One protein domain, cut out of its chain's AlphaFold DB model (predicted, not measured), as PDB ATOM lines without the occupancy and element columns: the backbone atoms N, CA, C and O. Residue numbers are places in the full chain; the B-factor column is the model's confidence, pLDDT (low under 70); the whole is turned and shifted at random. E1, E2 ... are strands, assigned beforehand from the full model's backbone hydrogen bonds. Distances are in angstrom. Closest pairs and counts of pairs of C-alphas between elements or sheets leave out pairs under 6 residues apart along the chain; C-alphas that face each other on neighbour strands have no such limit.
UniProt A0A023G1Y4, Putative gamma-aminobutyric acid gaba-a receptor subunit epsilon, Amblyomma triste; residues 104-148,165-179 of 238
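AT A GLANCE: This is residues 104 to 148 and 165 to 179 of the 238 residues of the protein "Putative gamma-aminobutyric acid gaba-a receptor subunit epsilon" of Amblyomma triste (UniProt A0A023G1Y4). With little regular structure, a long looping stretch, residues 104 to 140, leads into a small antiparallel sheet, E1 - E2 - E3, toward the other end. The 60 printed residues hold no named helix and three strands, E1, E2, E3 along the chain: all strand, 11 residues in named elements. The whole is compact, radius of gyration of the C-alphas 11.4 A, spanning 37 by 21 by 20 A.

HOW THE PARTS SIT: Look first at residues 120 to 121, paired parallel with residues 141 to 142 of E1, residues 141 to 143. Its antiparallel neighbour is E2, residues 166 to 170, at 116 degrees; N 167 and O 142 are 2.8 A apart. E2 and E3, residues 173 to 175, make a hairpin at 130 degrees; N 168 and O 175 are 2.8 A apart.

IN THESE COORDINATES: Find C-alpha 141 at (-49.549, -105.037, -67.901), where E1 begins its 7.2 A. E2 runs 13.0 A; E3 runs 6.0 A to C-alpha 175 at (-58.485, -103.029, -69.782).

THE WHOLE: C-alphas 104 and 179 are farthest apart, 38.1 A. Residues 149 to 164 are cut out, leaving C-alphas 148 and 165 9.7 A apart. Twenty residues, among them 104 to 110, have pLDDT under 70.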
ATOM      1  N   PRO A 104     -44.553 -99.443 -43.656       55.62
ATOM      2  CA  PRO A 104     -44.923-100.846 -43.539       55.62
ATOM      3  C   PRO A 104     -44.330-101.578 -44.728       55.62
ATOM      4  O   PRO A 104     -44.550-101.150 -45.865       55.62
ATOM      5  N   ILE A 105     -43.467-102.565 -44.445       54.12
ATOM      6  CA  ILE A 105     -42.721-103.264 -45.489       54.12
ATOM      7  C   ILE A 105     -43.762-103.768 -46.470       54.12
ATOM      8  O   ILE A 105     -44.648-104.547 -46.123       54.12
ATOM      9  N   ASP A 106     -43.697-103.207 -47.668       58.88
ATOM     10  CA  ASP A 106     -44.698-103.428 -48.685       58.88
ATOM     11  C   ASP A 106     -44.440-104.804 -49.298       58.88
ATOM     12  O   ASP A 106     -43.665-104.954 -50.245       58.88
ATOM     13  N   ASP A 107     -45.007-105.828 -48.660       61.50
ATOM     14  CA  ASP A 107     -44.910-107.224 -49.093       61.50
ATOM     15  C   ASP A 107     -45.706-107.475 -50.380       61.50
ATOM     16  O   ASP A 107     -45.559-108.532 -51.000       61.50
ATOM     17  N   ASP A 108     -46.540-106.516 -50.803       66.00
ATOM     18  CA  ASP A 108     -47.196-106.583 -52.094       66.00
ATOM     19  C   ASP A 108     -46.120-106.440 -53.187       66.00
ATOM     20  O   ASP A 108     -45.486-105.381 -53.331       66.00
ATOM     21  N   PRO A 109     -45.874-107.498 -53.988       65.62
ATOM     22  CA  PRO A 109     -44.885-107.432 -55.048       65.62
ATOM     23  C   PRO A 109     -45.199-106.266 -55.981       65.62
ATOM     24  O   PRO A 109     -44.254-105.613 -56.438       65.62
ATOM     25  N   ASP A 110     -46.487-105.957 -56.194       68.38
ATOM     26  CA  ASP A 110     -47.009-104.878 -57.020       68.38
ATOM     27  C   ASP A 110     -46.601-103.486 -56.546       68.38
ATOM     28  O   ASP A 110     -46.551-102.572 -57.368       68.38
ATOM     29  N   CYS A 111     -46.107-103.336 -55.319       74.50
ATOM     30  CA  CYS A 111     -45.776-102.041 -54.746       74.50
ATOM     31  C   CYS A 111     -44.366-101.509 -55.031       74.50
ATOM     32  O   CYS A 111     -44.159-100.295 -55.023       74.50
ATOM     33  N   ASN A 112     -43.422-102.337 -55.476       70.56
ATOM     34  CA  ASN A 112     -42.085-101.852 -55.830       70.56
ATOM     35  C   ASN A 112     -41.979-101.392 -57.303       70.56
ATOM     36  O   ASN A 112     -41.910-102.199 -58.228       70.56
ATOM     37  N   ALA A 113     -41.901-100.075 -57.533       65.81
ATOM     38  CA  ALA A 113     -41.826 -99.479 -58.873       65.81
ATOM     39  C   ALA A 113     -40.627 -99.948 -59.724       65.81
ATOM     40  O   ALA A 113     -40.740-100.007 -60.949       65.81
ATOM     41  N   ALA A 114     -39.503-100.318 -59.103       62.66
ATOM     42  CA  ALA A 114     -38.333-100.826 -59.818       62.66
ATOM     43  C   ALA A 114     -38.544-102.259 -60.343       62.66
ATOM     44  O   ALA A 114     -37.957-102.629 -61.359       62.66
ATOM     45  N   THR A 115     -39.406-103.051 -59.695       62.62
ATOM     46  CA  THR A 115     -39.758-104.417 -60.122       62.62
ATOM     47  C   THR A 115     -41.048-104.486 -60.949       62.62
ATOM     48  O   THR A 115     -41.312-105.516 -61.569       62.62
ATOM     49  N   ARG A 116     -41.819-103.386 -61.044       68.31
ATOM     50  CA  ARG A 116     -43.021-103.263 -61.903       68.31
ATOM     51  C   ARG A 116     -42.718-103.340 -63.401       68.31
ATOM     52  O   ARG A 116     -43.583-103.720 -64.188       68.31
ATOM     53  N   VAL A 117     -41.514-102.964 -63.828       67.38
ATOM     54  CA  VAL A 117     -41.188-102.864 -65.257       67.38
ATOM     55  C   VAL A 117     -41.145-104.255 -65.893       67.38
ATOM     56  O   VAL A 117     -40.225-105.035 -65.670       67.38
ATOM     57  N   GLY A 118     -42.141-104.551 -66.730       70.38
ATOM     58  CA  GLY A 118     -42.192-105.773 -67.534       70.38
ATOM     59  C   GLY A 118     -42.899-106.966 -66.887       70.38
ATOM     60  O   GLY A 118     -43.051-107.985 -67.562       70.38
ATOM     61  N   ARG A 119     -43.379-106.846 -65.641       79.12
ATOM     62  CA  ARG A 119     -44.259-107.855 -65.033       79.12
ATOM     63  C   ARG A 119     -45.731-107.591 -65.339       79.12
ATOM     64  O   ARG A 119     -46.103-106.495 -65.751       79.12
ATOM     65  N   VAL A 120     -46.543-108.625 -65.153       84.50
ATOM     66  CA  VAL A 120     -48.004-108.551 -65.237       84.50
ATOM     67  C   VAL A 120     -48.529-108.453 -63.812       84.50
ATOM     68  O   VAL A 120     -48.250-109.342 -63.013       84.50
ATOM     69  N   LEU A 121     -49.212-107.356 -63.511       85.25
ATOM     70  CA  LEU A 121     -49.774-107.038 -62.204       85.25
ATOM     71  C   LEU A 121     -51.074-107.814 -61.971       85.25
ATOM     72  O   LEU A 121     -51.808-108.108 -62.923       85.25
ATOM     73  N   GLU A 122     -51.381-108.111 -60.713       82.44
ATOM     74  CA  GLU A 122     -52.667-108.719 -60.355       82.44
ATOM     75  C   GLU A 122     -53.777-107.674 -60.330       82.44
ATOM     76  O   GLU A 122     -54.879-107.932 -60.811       82.44
ATOM     77  N   THR A 123     -53.469-106.464 -59.856       82.88
ATOM     78  CA  THR A 123     -54.422-105.353 -59.804       82.88
ATOM     79  C   THR A 123     -53.823-104.073 -60.383       82.88
ATOM     80  O   THR A 123     -52.615-103.848 -60.367       82.88
ATOM     81  N   CYS A 124     -54.687-103.201 -60.905       86.31
ATOM     82  CA  CYS A 124     -54.293-101.869 -61.372       86.31
ATOM     83  C   CYS A 124     -54.385-100.795 -60.277       86.31
ATOM     84  O   CYS A 124     -54.163 -99.614 -60.545       86.31
ATOM     85  N   SER A 125     -54.704-101.208 -59.053       87.00
ATOM     86  CA  SER A 125     -54.786-100.357 -57.871       87.00
ATOM     87  C   SER A 125     -54.199-101.073 -56.648       87.00
ATOM     88  O   SER A 125     -54.945-101.341 -55.699       87.00
ATOM     89  N   PRO A 126     -52.906-101.451 -56.668       83.38
ATOM     90  CA  PRO A 126     -52.296-102.122 -55.531       83.38
ATOM     91  C   PRO A 126     -52.333-101.214 -54.301       83.38
ATOM     92  O   PRO A 126     -52.265 -99.981 -54.402       83.38
ATOM     93  N   ARG A 127     -52.471-101.841 -53.137       79.19
ATOM     94  CA  ARG A 127     -52.489-101.157 -51.850       79.19
ATOM     95  C   ARG A 127     -51.067-101.142 -51.315       79.19
ATOM     96  O   ARG A 127     -50.587-102.168 -50.854       79.19
ATOM     97  N   CYS A 128     -50.434 -99.981 -51.383       77.62
ATOM     98  CA  CYS A 128     -49.039 -99.816 -51.017       77.62
ATOM     99  C   CYS A 128     -48.938 -98.955 -49.761       77.62
ATOM    100  O   CYS A 128     -49.615 -97.935 -49.663       77.62
ATOM    101  N   GLY A 129     -48.125 -99.353 -48.788       65.75
ATOM    102  CA  GLY A 129     -47.970 -98.594 -47.543       65.75
ATOM    103  C   GLY A 129     -49.146 -98.696 -46.553       65.75
ATOM    104  O   GLY A 129     -49.265 -97.856 -45.667       65.75
ATOM    105  N   GLY A 130     -50.000 -99.721 -46.667       66.50
ATOM    106  CA  GLY A 130     -51.034-100.063 -45.675       66.50
ATOM    107  C   GLY A 130     -52.467 -99.663 -46.049       66.50
ATOM    108  O   GLY A 130     -53.351-100.526 -46.098       66.50
ATOM    109  N   ASP A 131     -52.732 -98.388 -46.326       64.88
ATOM    110  CA  ASP A 131     -54.083 -97.875 -46.613       64.88
ATOM    111  C   ASP A 131     -54.207 -97.059 -47.911       64.88
ATOM    112  O   ASP A 131     -55.330 -96.847 -48.383       64.88
ATOM    113  N   GLU A 132     -53.094 -96.694 -48.549       72.50
ATOM    114  CA  GLU A 132     -53.099 -95.945 -49.805       72.50
ATOM    115  C   GLU A 132     -53.244 -96.871 -51.027       72.50
ATOM    116  O   GLU A 132     -52.470 -97.805 -51.250       72.50
ATOM    117  N   LEU A 133     -54.264 -96.611 -51.850       77.50
ATOM    118  CA  LEU A 133     -54.441 -97.265 -53.148       77.50
ATOM    119  C   LEU A 133     -53.700 -96.471 -54.223       77.50
ATOM    120  O   LEU A 133     -54.059 -95.328 -54.515       77.50
ATOM    121  N   ILE A 134     -52.715 -97.092 -54.869       80.00
ATOM    122  CA  ILE A 134     -51.999 -96.462 -55.978       80.00
ATOM    123  C   ILE A 134     -52.724 -96.769 -57.285       80.00
ATOM    124  O   ILE A 134     -52.596 -97.856 -57.834       80.00
ATOM    125  N   VAL A 135     -53.443 -95.790 -57.829       84.12
ATOM    126  CA  VAL A 135     -54.123 -95.919 -59.127       84.12
ATOM    127  C   VAL A 135     -53.103 -95.881 -60.268       84.12
ATOM    128  O   VAL A 135     -52.450 -94.862 -60.505       84.12
ATOM    129  N   LEU A 136     -52.975 -96.987 -61.002       83.81
ATOM    130  CA  LEU A 136     -52.052 -97.094 -62.129       83.81
ATOM    131  C   LEU A 136     -52.692 -96.595 -63.427       83.81
ATOM    132  O   LEU A 136     -53.778 -97.021 -63.824       83.81
ATOM    133  N   THR A 137     -51.982 -95.690 -64.101       79.38
ATOM    134  CA  THR A 137     -52.419 -95.026 -65.341       79.38
ATOM    135  C   THR A 137     -51.409 -95.165 -66.480       79.38
ATOM    136  O   THR A 137     -51.663 -94.703 -67.594       79.38
ATOM    137  N   ARG A 138     -50.249 -95.796 -66.246       78.81
ATOM    138  CA  ARG A 138     -49.138 -95.832 -67.211       78.81
ATOM    139  C   ARG A 138     -49.156 -97.079 -68.094       78.81
ATOM    140  O   ARG A 138     -48.123 -97.429 -68.665       78.81
ATOM    141  N   ARG A 139     -50.328 -97.703 -68.273       81.31
ATOM    142  CA  ARG A 139     -50.529 -98.884 -69.131       81.31
ATOM    143  C   ARG A 139     -49.640-100.067 -68.742       81.31
ATOM    144  O   ARG A 139     -49.213-100.833 -69.606       81.31
ATOM    145  N   GLU A 140     -49.349-100.219 -67.453       87.00
ATOM    146  CA  GLU A 140     -48.709-101.419 -66.925       87.00
ATOM    147  C   GLU A 140     -49.528-102.664 -67.295       87.00
ATOM    148  O   GLU A 140     -50.757-102.605 -67.372       87.00
ATOM    149  N   LYS A 141     -48.856-103.790 -67.557       88.31
ATOM    150  CA  LYS A 141     -49.549-105.037 -67.901       88.31
ATOM    151  C   LYS A 141     -50.275-105.573 -66.676       88.31
ATOM    152  O   LYS A 141     -49.698-105.569 -65.597       88.31
ATOM    153  N   CYS A 142     -51.474-106.103 -66.853       87.62
ATOM    154  CA  CYS A 142     -52.290-106.658 -65.772       87.62
ATOM    155  C   CYS A 142     -53.061-107.902 -66.228       87.62
ATOM    156  O   CYS A 142     -53.179-108.144 -67.433       87.62
ATOM    157  N   TYR A 143     -53.587-108.693 -65.294       87.56
ATOM    158  CA  TYR A 143     -54.509-109.787 -65.607       87.56
ATOM    159  C   TYR A 143     -55.958-109.286 -65.668       87.56
ATOM    160  O   TYR A 143     -56.425-108.569 -64.791       87.56
ATOM    161  N   LEU A 144     -56.686-109.664 -66.719       84.12
ATOM    162  CA  LEU A 144     -58.114-109.381 -66.844       84.12
ATOM    163  C   LEU A 144     -58.888-110.348 -65.938       84.12
ATOM    164  O   LEU A 144     -58.833-111.560 -66.151       84.12
ATOM    165  N   GLU A 145     -59.661-109.826 -64.981       71.06
ATOM    166  CA  GLU A 145     -60.418-110.615 -63.986       71.06
ATOM    167  C   GLU A 145     -61.524-111.525 -64.572       71.06
ATOM    168  O   GLU A 145     -62.199-112.232 -63.837       71.06
ATOM    169  N   ASN A 146     -61.698-111.591 -65.896       58.75
ATOM    170  CA  ASN A 146     -62.779-112.338 -66.551       58.75
ATOM    171  C   ASN A 146     -62.296-113.291 -67.655       58.75
ATOM    172  O   ASN A 146     -62.864-113.335 -68.743       58.75
ATOM    173  N   ALA A 147     -61.266-114.095 -67.380       50.88
ATOM    174  CA  ALA A 147     -60.985-115.271 -68.210       50.88
ATOM    175  C   ALA A 147     -61.701-116.550 -67.727       50.88
ATOM    176  O   ALA A 147     -61.616-117.554 -68.425       50.88
ATOM    177  N   ASN A 148     -62.383-116.546 -66.567       49.09
ATOM    178  CA  ASN A 148     -62.960-117.784 -66.015       49.09
ATOM    179  C   ASN A 148     -64.176-117.629 -65.073       49.09
ATOM    180  O   ASN A 148     -64.410-118.495 -64.234       49.09
ATOM    181  N   ALA A 165     -56.000-113.906 -69.586       77.44
ATOM    182  CA  ALA A 165     -55.948-112.860 -70.595       77.44
ATOM    183  C   ALA A 165     -55.297-111.606 -69.985       77.44
ATOM    184  O   ALA A 165     -55.655-111.196 -68.885       77.44
ATOM    185  N   GLN A 166     -54.306-111.039 -70.673       86.56
ATOM    186  CA  GLN A 166     -53.559-109.875 -70.189       86.56
ATOM    187  C   GLN A 166     -54.144-108.591 -70.781       86.56
ATOM    188  O   GLN A 166     -54.566-108.568 -71.939       86.56
ATOM    189  N   GLY A 167     -54.146-107.528 -69.988       89.06
ATOM    190  CA  GLY A 167     -54.572-106.187 -70.363       89.06
ATOM    191  C   GLY A 167     -53.540-105.128 -69.982       89.06
ATOM    192  O   GLY A 167     -52.388-105.439 -69.670       89.06
ATOM    193  N   VAL A 168     -53.975-103.872 -70.011       89.44
ATOM    194  CA  VAL A 168     -53.221-102.690 -69.597       89.44
ATOM    195  C   VAL A 168     -54.016-101.871 -68.582       89.44
ATOM    196  O   VAL A 168     -55.228-101.691 -68.729       89.44
ATOM    197  N   CYS A 169     -53.325-101.354 -67.570       88.81
ATOM    198  CA  CYS A 169     -53.922-100.494 -66.555       88.81
ATOM    199  C   CYS A 169     -54.257 -99.105 -67.110       88.81
ATOM    200  O   CYS A 169     -53.375 -98.384 -67.589       88.81
ATOM    201  N   VAL A 170     -55.534 -98.734 -67.025       87.38
ATOM    202  CA  VAL A 170     -56.061 -97.408 -67.371       87.38
ATOM    203  C   VAL A 170     -56.966 -96.963 -66.228       87.38
ATOM    204  O   VAL A 170     -57.947 -97.637 -65.928       87.38
ATOM    205  N   ASP A 171     -56.605 -95.861 -65.567       86.50
ATOM    206  CA  ASP A 171     -57.348 -95.284 -64.435       86.50
ATOM    207  C   ASP A 171     -57.689 -96.296 -63.327       86.50
ATOM    208  O   ASP A 171     -58.781 -96.292 -62.763       86.50
ATOM    209  N   GLY A 172     -56.746 -97.190 -63.012       83.88
ATOM    210  CA  GLY A 172     -56.929 -98.204 -61.970       83.88
ATOM    211  C   GLY A 172     -57.715 -99.442 -62.400       83.88
ATOM    212  O   GLY A 172     -57.955-100.319 -61.576       83.88
ATOM    213  N   ILE A 173     -58.082 -99.552 -63.679       87.25
ATOM    214  CA  ILE A 173     -58.844-100.674 -64.234       87.25
ATOM    215  C   ILE A 173     -57.971-101.430 -65.239       87.25
ATOM    216  O   ILE A 173     -57.351-100.827 -66.118       87.25
ATOM    217  N   CYS A 174     -57.943-102.763 -65.146       88.81
ATOM    218  CA  CYS A 174     -57.297-103.589 -66.162       88.81
ATOM    219  C   CYS A 174     -58.181-103.675 -67.412       88.81
ATOM    220  O   CYS A 174     -59.261-104.266 -67.384       88.81
ATOM    221  N   THR A 175     -57.733-103.084 -68.518       87.69
ATOM    222  CA  THR A 175     -58.485-103.029 -69.782       87.69
ATOM    223  C   THR A 175     -57.800-103.860 -70.859       87.69
ATOM    224  O   THR A 175     -56.575-103.927 -70.916       87.69
ATOM    225  N   ALA A 176     -58.562-104.520 -71.731       85.56
ATOM    226  CA  ALA A 176     -57.967-105.257 -72.843       85.56
ATOM    227  C   ALA A 176     -57.218-104.283 -73.764       85.56
ATOM    228  O   ALA A 176     -57.768-103.261 -74.182       85.56
ATOM    229  N   GLU A 177     -55.963-104.591 -74.093       76.69
ATOM    230  CA  GLU A 177     -55.192-103.756 -75.006       76.69
ATOM    231  C   GLU A 177     -55.824-103.846 -76.402       76.69
ATOM    232  O   GLU A 177     -55.814-104.899 -77.043       76.69
ATOM    233  N   ILE A 178     -56.433-102.748 -76.865       62.03
ATOM    234  CA  ILE A 178     -57.058-102.666 -78.189       62.03
ATOM    235  C   ILE A 178     -55.934-102.709 -79.236       62.03
ATOM    236  O   ILE A 178     -55.396-101.679 -79.639       62.03
ATOM    237  N   GLY A 179     -55.516-103.925 -79.602       49.09
ATOM    238  CA  GLY A 179     -54.259-104.153 -80.315       49.09
ATOM    239  C   GLY A 179     -54.087-105.516 -80.993       49.09
ATOM    240  O   GLY A 179     -52.973-105.850 -81.378       49.09
TER     241      GLY A 179